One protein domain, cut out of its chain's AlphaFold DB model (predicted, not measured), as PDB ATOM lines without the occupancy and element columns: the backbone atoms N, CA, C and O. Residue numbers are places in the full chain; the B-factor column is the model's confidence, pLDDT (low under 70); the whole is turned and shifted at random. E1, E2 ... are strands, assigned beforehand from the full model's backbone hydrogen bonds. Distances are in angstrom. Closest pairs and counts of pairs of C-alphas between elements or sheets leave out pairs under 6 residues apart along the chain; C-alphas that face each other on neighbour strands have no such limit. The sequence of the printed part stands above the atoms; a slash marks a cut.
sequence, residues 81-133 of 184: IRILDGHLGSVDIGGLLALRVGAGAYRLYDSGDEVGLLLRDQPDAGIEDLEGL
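Overview. This is residues 81 to 133 of the 184 residues of an uncharacterized protein of Actinomyces sp. CtC 72 (UniProt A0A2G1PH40). One small sheet of five strands is bent back on itself, so that E4 and E3 on one leaf face E1 and E5 on the other, with E2 as the hinge between the leaves. It is like a half-rolled tube that is not closed: the edge strands E4 and E5 come near each other at one end, by Leu 118 and Ala 125, and E3 and E5 stay apart. The printed part has 53 residues, with no named helix and five named strands, E1 to E5 along the chain; the order across the sheet is E4, E3, E2, E1, E5, all antiparallel, and the class is all strand. The whole is compact, with a radius of gyration of the C-alphas of 9.9 A, and rounded, with spans of 26 by 22 by 19 A.

Arrangement. Begin with E1, residues 81 to 88, which bends by 90 degrees at residue 85. Just after it, residues 91 to 92 pair antiparallel with residues 87 to 88 of E1 in a short pairing outside the named strands. Go on to E2, residues 97 to 102, which forms a hairpin with E1; look there for N 98 and O 81, 2.9 A apart and within hydrogen-bond range, and for the C-alphas of Leu 97 and Arg 82, which face each other at 4.6 A. Next comes E3, residues 105 to 110, in a hairpin with E2, antiparallel at 155 degrees between their directions; N 107 and O 99, at 2.8 A, are within hydrogen-bond range. E4, residues 113 to 119, forms a hairpin with E3 at 152 degrees, and N 108 and O 116, at 2.8 A, are within hydrogen-bond range. Last is E5, residues 125 to 132, which bends by 70 degrees at residue 129 and is the antiparallel neighbour of E1 at 169 degrees. Between these two, N 82 and O 131 at 2.8 A and N 87 and O 126 at 3.0 A are within hydrogen-bond range. E1 to E4 form a meander, each strand the antiparallel neighbour of the one before. The sheet is a folded sheet, one sheet bent back into two leaves: E4 and E3 face E1 and E5 with 14 pairs of C-alphas within 11 A. The closest C-alphas of E1 and E4 are those of Leu 88 and Leu 118, 7.3 A apart; those of E4 and E5 are Leu 118 and Ala 125, 7.1 A apart. E5 is apart from E2 and from E3.

Along the chain. Find C-alpha 81 at (-17.817, 32.217, 49.956); from there E1 runs 16.0 A to C-alpha 88 at (-10.670, 20.555, 41.736). E2 covers 15.6 A from Leu 97 to Gly 102, and E3 covers 16.6 A from Ala 105 to Asp 110. E4 runs 18.3 A from Asp 113 to Leu 119. E5 runs 18.9 A from Ala 125 to C-alpha 132, which you find at (-19.027, 32.938, 54.270).

Size, cuts and confidence. The two C-alphas farthest apart are those of Gly 112 and Pro 123, at 26.6 A, while the first and last printed C-alphas, Ile 81 and Leu 133, are 5.2 A apart. The sheet is strongly twisted, its C-alphas lying up to 10.5 A off their best plane. The printed part has no cut. The links from E2 to E3, E3 to E4 and E4 to E5 are tight, and the link from E1 to E2, eight residues, is short; no link is long. Read the B-factor column for the model's confidence: the mean pLDDT of the printed part is 89.3, and no printed residue is under 70.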
ATOM      1  N   ILE A  81     -18.795  32.730  49.001       92.62
ATOM      2  CA  ILE A  81     -17.817  32.217  49.956       92.62
ATOM      3  C   ILE A  81     -16.402  32.511  49.469       92.62
ATOM      4  O   ILE A  81     -16.156  32.661  48.267       92.62
ATOM      5  N   ARG A  82     -15.466  32.546  50.408       94.06
ATOM      6  CA  ARG A  82     -14.042  32.383  50.145       94.06
ATOM      7  C   ARG A  82     -13.655  30.954  50.490       94.06
ATOM      8  O   ARG A  82     -13.956  30.492  51.587       94.06
ATOM      9  N   ILE A  83     -12.991  30.270  49.569       94.19
ATOM     10  CA  ILE A  83     -12.454  28.931  49.806       94.19
ATOM     11  C   ILE A  83     -11.139  29.099  50.566       94.19
ATOM     12  O   ILE A  83     -10.243  29.809  50.102       94.19
ATOM     13  N   LEU A  84     -11.042  28.507  51.753       94.88
ATOM     14  CA  LEU A  84      -9.820  28.516  52.560       94.88
ATOM     15  C   LEU A  84      -8.954  27.299  52.233       94.88
ATOM     16  O   LEU A  84      -7.739  27.445  52.111       94.88
ATOM     17  N   ASP A  85      -9.596  26.151  52.019       93.12
ATOM     18  CA  ASP A  85      -8.982  24.902  51.572       93.12
ATOM     19  C   ASP A  85      -9.963  24.165  50.645       93.12
ATOM     20  O   ASP A  85     -11.173  24.141  50.905       93.12
ATOM     21  N   GLY A  86      -9.463  23.662  49.518       91.44
ATOM     22  CA  GLY A  86     -10.296  23.199  48.410       91.44
ATOM     23  C   GLY A  86      -9.501  22.558  47.280       91.44
ATOM     24  O   GLY A  86      -8.396  23.001  46.959       91.44
ATOM     25  N   HIS A  87     -10.107  21.604  46.570       92.31
ATOM     26  CA  HIS A  87      -9.512  21.028  45.361       92.31
ATOM     27  C   HIS A  87     -10.506  20.833  44.206       92.31
ATOM     28  O   HIS A  87     -11.700  20.589  44.394       92.31
ATOM     29  N   LEU A  88      -9.985  20.911  42.979       89.81
ATOM     30  CA  LEU A  88     -10.670  20.555  41.736       89.81
ATOM     31  C   LEU A  88      -9.742  19.680  40.880       89.81
ATOM     32  O   LEU A  88      -8.853  20.162  40.170       89.81
ATOM     33  N   GLY A  89      -9.926  18.368  40.959       87.50
ATOM     34  CA  GLY A  89      -8.982  17.386  40.439       87.50
ATOM     35  C   GLY A  89      -7.649  17.493  41.177       87.50
ATOM     36  O   GLY A  89      -7.579  17.328  42.388       87.50
ATOM     37  N   SER A  90      -6.578  17.795  40.442       88.81
ATOM     38  CA  SER A  90      -5.246  18.044  41.010       88.81
ATOM     39  C   SER A  90      -4.949  19.527  41.260       88.81
ATOM     40  O   SER A  90      -3.798  19.872  41.527       88.81
ATOM     41  N   VAL A  91      -5.927  20.411  41.055       89.88
ATOM     42  CA  VAL A  91      -5.757  21.862  41.183       89.88
ATOM     43  C   VAL A  91      -6.198  22.293  42.575       89.88
ATOM     44  O   VAL A  91      -7.322  22.009  42.977       89.88
ATOM     45  N   ASP A  92      -5.310  22.989  43.279       93.31
ATOM     46  CA  ASP A  92      -5.632  23.704  44.512       93.31
ATOM     47  C   ASP A  92      -6.502  24.924  44.179       93.31
ATOM     48  O   ASP A  92      -6.153  25.723  43.302       93.31
ATOM     49  N   ILE A  93      -7.652  25.035  44.842       94.19
ATOM     50  CA  ILE A  93      -8.592  26.158  44.700       94.19
ATOM     51  C   ILE A  93      -8.681  26.995  45.986       94.19
ATOM     52  O   ILE A  93      -9.536  27.883  46.090       94.19
ATOM     53  N   GLY A  94      -7.790  26.749  46.952       94.38
ATOM     54  CA  GLY A  94      -7.609  27.571  48.138       94.38
ATOM     55  C   GLY A  94      -7.309  29.029  47.784       94.38
ATOM     56  O   GLY A  94      -6.516  29.350  46.898       94.38
ATOM     57  N   GLY A  95      -7.977  29.945  48.479       92.31
ATOM     58  CA  GLY A  95      -7.870  31.387  48.267       92.31
ATOM     59  C   GLY A  95      -8.819  31.962  47.214       92.31
ATOM     60  O   GLY A  95      -8.974  33.187  47.183       92.31
ATOM     61  N   LEU A  96      -9.485  31.131  46.405       95.00
ATOM     62  CA  LEU A  96     -10.454  31.597  45.413       95.00
ATOM     63  C   LEU A  96     -11.766  32.064  46.053       95.00
ATOM     64  O   LEU A  96     -12.166  31.634  47.140       95.00
ATOM     65  N   LEU A  97     -12.470  32.940  45.336       94.44
ATOM     66  CA  LEU A  97     -13.851  33.294  45.644       94.44
ATOM     67  C   LEU A  97     -14.798  32.382  44.873       94.44
ATOM     68  O   LEU A  97     -14.551  32.063  43.712       94.44
ATOM     69  N   ALA A  98     -15.910  32.005  45.493       93.44
ATOM     70  CA  ALA A  98     -16.916  31.180  44.852       93.44
ATOM     71  C   ALA A  98     -18.312  31.795  44.987       93.44
ATOM     72  O   ALA A  98     -18.760  32.132  46.083       93.44
ATOM     73  N   LEU A  99     -19.010  31.916  43.855       92.50
ATOM     74  CA  LEU A  99     -20.385  32.407  43.761       92.50
ATOM     75  C   LEU A  99     -21.329  31.249  43.441       92.50
ATOM     76  O   LEU A  99     -21.180  30.564  42.424       92.50
ATOM     77  N   ARG A 100     -22.341  31.061  44.280       90.38
ATOM     78  CA  ARG A 100     -23.371  30.046  44.099       90.38
ATOM     79  C   ARG A 100     -24.243  30.401  42.899       90.38
ATOM     80  O   ARG A 100     -24.888  31.445  42.878       90.38
ATOM     81  N   VAL A 101     -24.319  29.500  41.925       88.81
ATOM     82  CA  VAL A 101     -25.175  29.658  40.728       88.81
ATOM     83  C   VAL A 101     -26.347  28.674  40.697       88.81
ATOM     84  O   VAL A 101     -27.060  28.567  39.702       88.81
ATOM     85  N   GLY A 102     -26.574  27.955  41.797       81.19
ATOM     86  CA  GLY A 102     -27.699  27.044  41.960       81.19
ATOM     87  C   GLY A 102     -27.533  26.110  43.156       81.19
ATOM     88  O   GLY A 102     -26.659  26.288  44.005       81.19
ATOM     89  N   ALA A 103     -28.377  25.081  43.223       76.88
ATOM     90  CA  ALA A 103     -28.390  24.145  44.346       76.88
ATOM     91  C   ALA A 103     -27.129  23.261  44.449       76.88
ATOM     92  O   ALA A 103     -26.848  22.767  45.536       76.88
ATOM     93  N   GLY A 104     -26.366  23.094  43.365       85.19
ATOM     94  CA  GLY A 104     -25.218  22.178  43.315       85.19
ATOM     95  C   GLY A 104     -24.043  22.677  42.477       85.19
ATOM     96  O   GLY A 104     -23.321  21.859  41.916       85.19
ATOM     97  N   ALA A 105     -23.883  23.997  42.337       90.62
ATOM     98  CA  ALA A 105     -22.804  24.566  41.538       90.62
ATOM     99  C   ALA A 105     -22.304  25.910  42.082       90.62
ATOM    100  O   ALA A 105     -23.104  26.766  42.485       90.62
ATOM    101  N   TYR A 106     -20.988  26.096  42.009       92.94
ATOM    102  CA  TYR A 106     -20.279  27.329  42.333       92.94
ATOM    103  C   TYR A 106     -19.393  27.754  41.162       92.94
ATOM    104  O   TYR A 106     -18.621  26.950  40.646       92.94
ATOM    105  N   ARG A 107     -19.478  29.018  40.747       94.06
ATOM    106  CA  ARG A 107     -18.497  29.625  39.838       94.06
ATOM    107  C   ARG A 107     -17.323  30.148  40.642       94.06
ATOM    108  O   ARG A 107     -17.536  30.845  41.632       94.06
ATOM    109  N   LEU A 108     -16.119  29.808  40.208       94.75
ATOM    110  CA  LEU A 108     -14.869  30.174  40.857       94.75
ATOM    111  C   LEU A 108     -14.305  31.433  40.209       94.75
ATOM    112  O   LEU A 108     -14.268  31.538  38.981       94.75
ATOM    113  N   TYR A 109     -13.842  32.356  41.040       93.00
ATOM    114  CA  TYR A 109     -13.250  33.618  40.635       93.00
ATOM    115  C   TYR A 109     -11.872  33.789  41.269       93.00
ATOM    116  O   TYR A 109     -11.716  33.633  42.483       93.00
ATOM    117  N   ASP A 110     -10.899  34.176  40.448       90.94
ATOM    118  CA  ASP A 110      -9.600  34.679  40.890       90.94
ATOM    119  C   ASP A 110      -9.513  36.155  40.517       90.94
ATOM    120  O   ASP A 110      -9.652  36.522  39.352       90.94
ATOM    121  N   SER A 111      -9.317  37.019  41.512       85.25
ATOM    122  CA  SER A 111      -9.065  38.449  41.295       85.25
ATOM    123  C   SER A 111     -10.118  39.173  40.425       85.25
ATOM    124  O   SER A 111      -9.850  40.245  39.888       85.25
ATOM    125  N   GLY A 112     -11.334  38.619  40.332       79.12
ATOM    126  CA  GLY A 112     -12.459  39.155  39.560       79.12
ATOM    127  C   GLY A 112     -12.757  38.431  38.243       79.12
ATOM    128  O   GLY A 112     -13.852  38.614  37.709       79.12
ATOM    129  N   ASP A 113     -11.858  37.577  37.756       85.44
ATOM    130  CA  ASP A 113     -12.064  36.794  36.537       85.44
ATOM    131  C   ASP A 113     -12.631  35.407  36.865       85.44
ATOM    132  O   ASP A 113     -12.195  34.753  37.810       85.44
ATOM    133  N   GLU A 114     -13.621  34.950  36.090       91.69
ATOM    134  CA  GLU A 114     -14.169  33.594  36.225       91.69
ATOM    135  C   GLU A 114     -13.134  32.581  35.720       91.69
ATOM    136  O   GLU A 114     -12.764  32.590  34.545       91.69
ATOM    137  N   VAL A 115     -12.674  31.702  36.610       93.06
ATOM    138  CA  VAL A 115     -11.607  30.728  36.325       93.06
ATOM    139  C   VAL A 115     -12.105  29.288  36.273       93.06
ATOM    140  O   VAL A 115     -11.393  28.409  35.788       93.06
ATOM    141  N   GLY A 116     -13.327  29.019  36.738       90.00
ATOM    142  CA  GLY A 116     -13.852  27.661  36.720       90.00
ATOM    143  C   GLY A 116     -15.255  27.495  37.280       90.00
ATOM    144  O   GLY A 116     -15.903  28.436  37.740       90.00
ATOM    145  N   LEU A 117     -15.712  26.245  37.243       91.75
ATOM    146  CA  LEU A 117     -16.998  25.807  37.765       91.75
ATOM    147  C   LEU A 117     -16.777  24.568  38.630       91.75
ATOM    148  O   LEU A 117     -16.194  23.589  38.172       91.75
ATOM    149  N   LEU A 118     -17.277  24.617  39.857       90.62
ATOM    150  CA  LEU A 118     -17.269  23.525  40.815       90.62
ATOM    151  C   LEU A 118     -18.680  22.930  40.912       90.62
ATOM    152  O   LEU A 118     -19.643  23.659  41.172       90.62
ATOM    153  N   LEU A 119     -18.807  21.618  40.709       89.62
ATOM    154  CA  LEU A 119     -20.078  20.890  40.756       89.62
ATOM    155  C   LEU A 119     -20.116  19.942  41.956       89.62
ATOM    156  O   LEU A 119     -19.146  19.239  42.214       89.62
ATOM    157  N   ARG A 120     -21.260  19.883  42.644       82.19
ATOM    158  CA  ARG A 120     -21.441  19.063  43.854       82.19
ATOM    159  C   ARG A 120     -21.173  17.578  43.649       82.19
ATOM    160  O   ARG A 120     -20.578  16.943  44.508       82.19
ATOM    161  N   ASP A 121     -21.619  17.041  42.522       81.25
ATOM    162  CA  ASP A 121     -21.541  15.605  42.245       81.25
ATOM    163  C   ASP A 121     -20.237  15.223  41.525       81.25
ATOM    164  O   ASP A 121     -20.120  14.130  40.967       81.25
ATOM    165  N   GLN A 122     -19.261  16.135  41.482       83.56
ATOM    166  CA  GLN A 122     -17.972  15.871  40.866       83.56
ATOM    167  C   GLN A 122     -17.092  15.068  41.840       83.56
ATOM    168  O   GLN A 122     -16.787  15.560  42.921       83.56
ATOM    169  N   PRO A 123     -16.659  13.848  41.472       75.75
ATOM    170  CA  PRO A 123     -16.020  12.919  42.407       75.75
ATOM    171  C   PRO A 123     -14.639  13.372  42.898       75.75
ATOM    172  O   PRO A 123     -14.234  12.983  43.986       75.75
ATOM    173  N   ASP A 124     -13.945  14.199  42.114       83.25
ATOM    174  CA  ASP A 124     -12.598  14.690  42.419       83.25
ATOM    175  C   ASP A 124     -12.609  16.181  42.788       83.25
ATOM    176  O   ASP A 124     -11.673  16.905  42.456       83.25
ATOM    177  N   ALA A 125     -13.703  16.693  43.356       85.88
ATOM    178  CA  ALA A 125     -13.791  18.099  43.723       85.88
ATOM    179  C   ALA A 125     -14.425  18.291  45.100       85.88
ATOM    180  O   ALA A 125     -15.434  17.663  45.423       85.88
ATOM    181  N   GLY A 126     -13.845  19.185  45.892       85.06
ATOM    182  CA  GLY A 126     -14.226  19.380  47.284       85.06
ATOM    183  C   GLY A 126     -13.894  20.776  47.791       85.06
ATOM    184  O   GLY A 126     -13.001  21.447  47.275       85.06
ATOM    185  N   ILE A 127     -14.666  21.206  48.788       88.88
ATOM    186  CA  ILE A 127     -14.356  22.357  49.636       88.88
ATOM    187  C   ILE A 127     -14.266  21.814  51.055       88.88
ATOM    188  O   ILE A 127     -15.272  21.353  51.602       88.88
ATOM    189  N   GLU A 128     -13.069  21.840  51.620       88.62
ATOM    190  CA  GLU A 128     -12.781  21.362  52.968       88.62
ATOM    191  C   GLU A 128     -12.991  22.461  54.011       88.62
ATOM    192  O   GLU A 128     -13.547  22.191  55.077       88.62
ATOM    193  N   ASP A 129     -12.583  23.694  53.698       89.19
ATOM    194  CA  ASP A 129     -12.717  24.846  54.592       89.19
ATOM    195  C   ASP A 129     -13.119  26.112  53.827       89.19
ATOM    196  O   ASP A 129     -12.690  26.361  52.692       89.19
ATOM    197  N   LEU A 130     -13.964  26.929  54.452       92.38
ATOM    198  CA  LEU A 130     -14.566  28.097  53.827       92.38
ATOM    199  C   LEU A 130     -14.907  29.204  54.819       92.38
ATOM    200  O   LEU A 130     -15.164  28.986  56.000       92.38
ATOM    201  N   GLU A 131     -15.008  30.412  54.277       92.00
ATOM    202  CA  GLU A 131     -15.504  31.595  54.966       92.00
ATOM    203  C   GLU A 131     -16.693  32.172  54.187       92.00
ATOM    204  O   GLU A 131     -16.579  32.524  53.010       92.00
ATOM    205  N   GLY A 132     -17.854  32.276  54.838       88.50
ATOM    206  CA  GLY A 132     -19.027  32.938  54.270       88.50
ATOM    207  C   GLY A 132     -18.814  34.446  54.154       88.50
ATOM    208  O   GLY A 132     -18.423  35.096  55.123       88.50
ATOM    209  N   LEU A 133     -19.105  35.018  52.985       85.44
ATOM    210  CA  LEU A 133     -18.929  36.449  52.748       85.44
ATOM    211  C   LEU A 133     -20.268  37.175  52.686       85.44
ATOM    212  O   LEU A 133     -21.196  36.778  51.984       85.44
TER     213      LEU A 133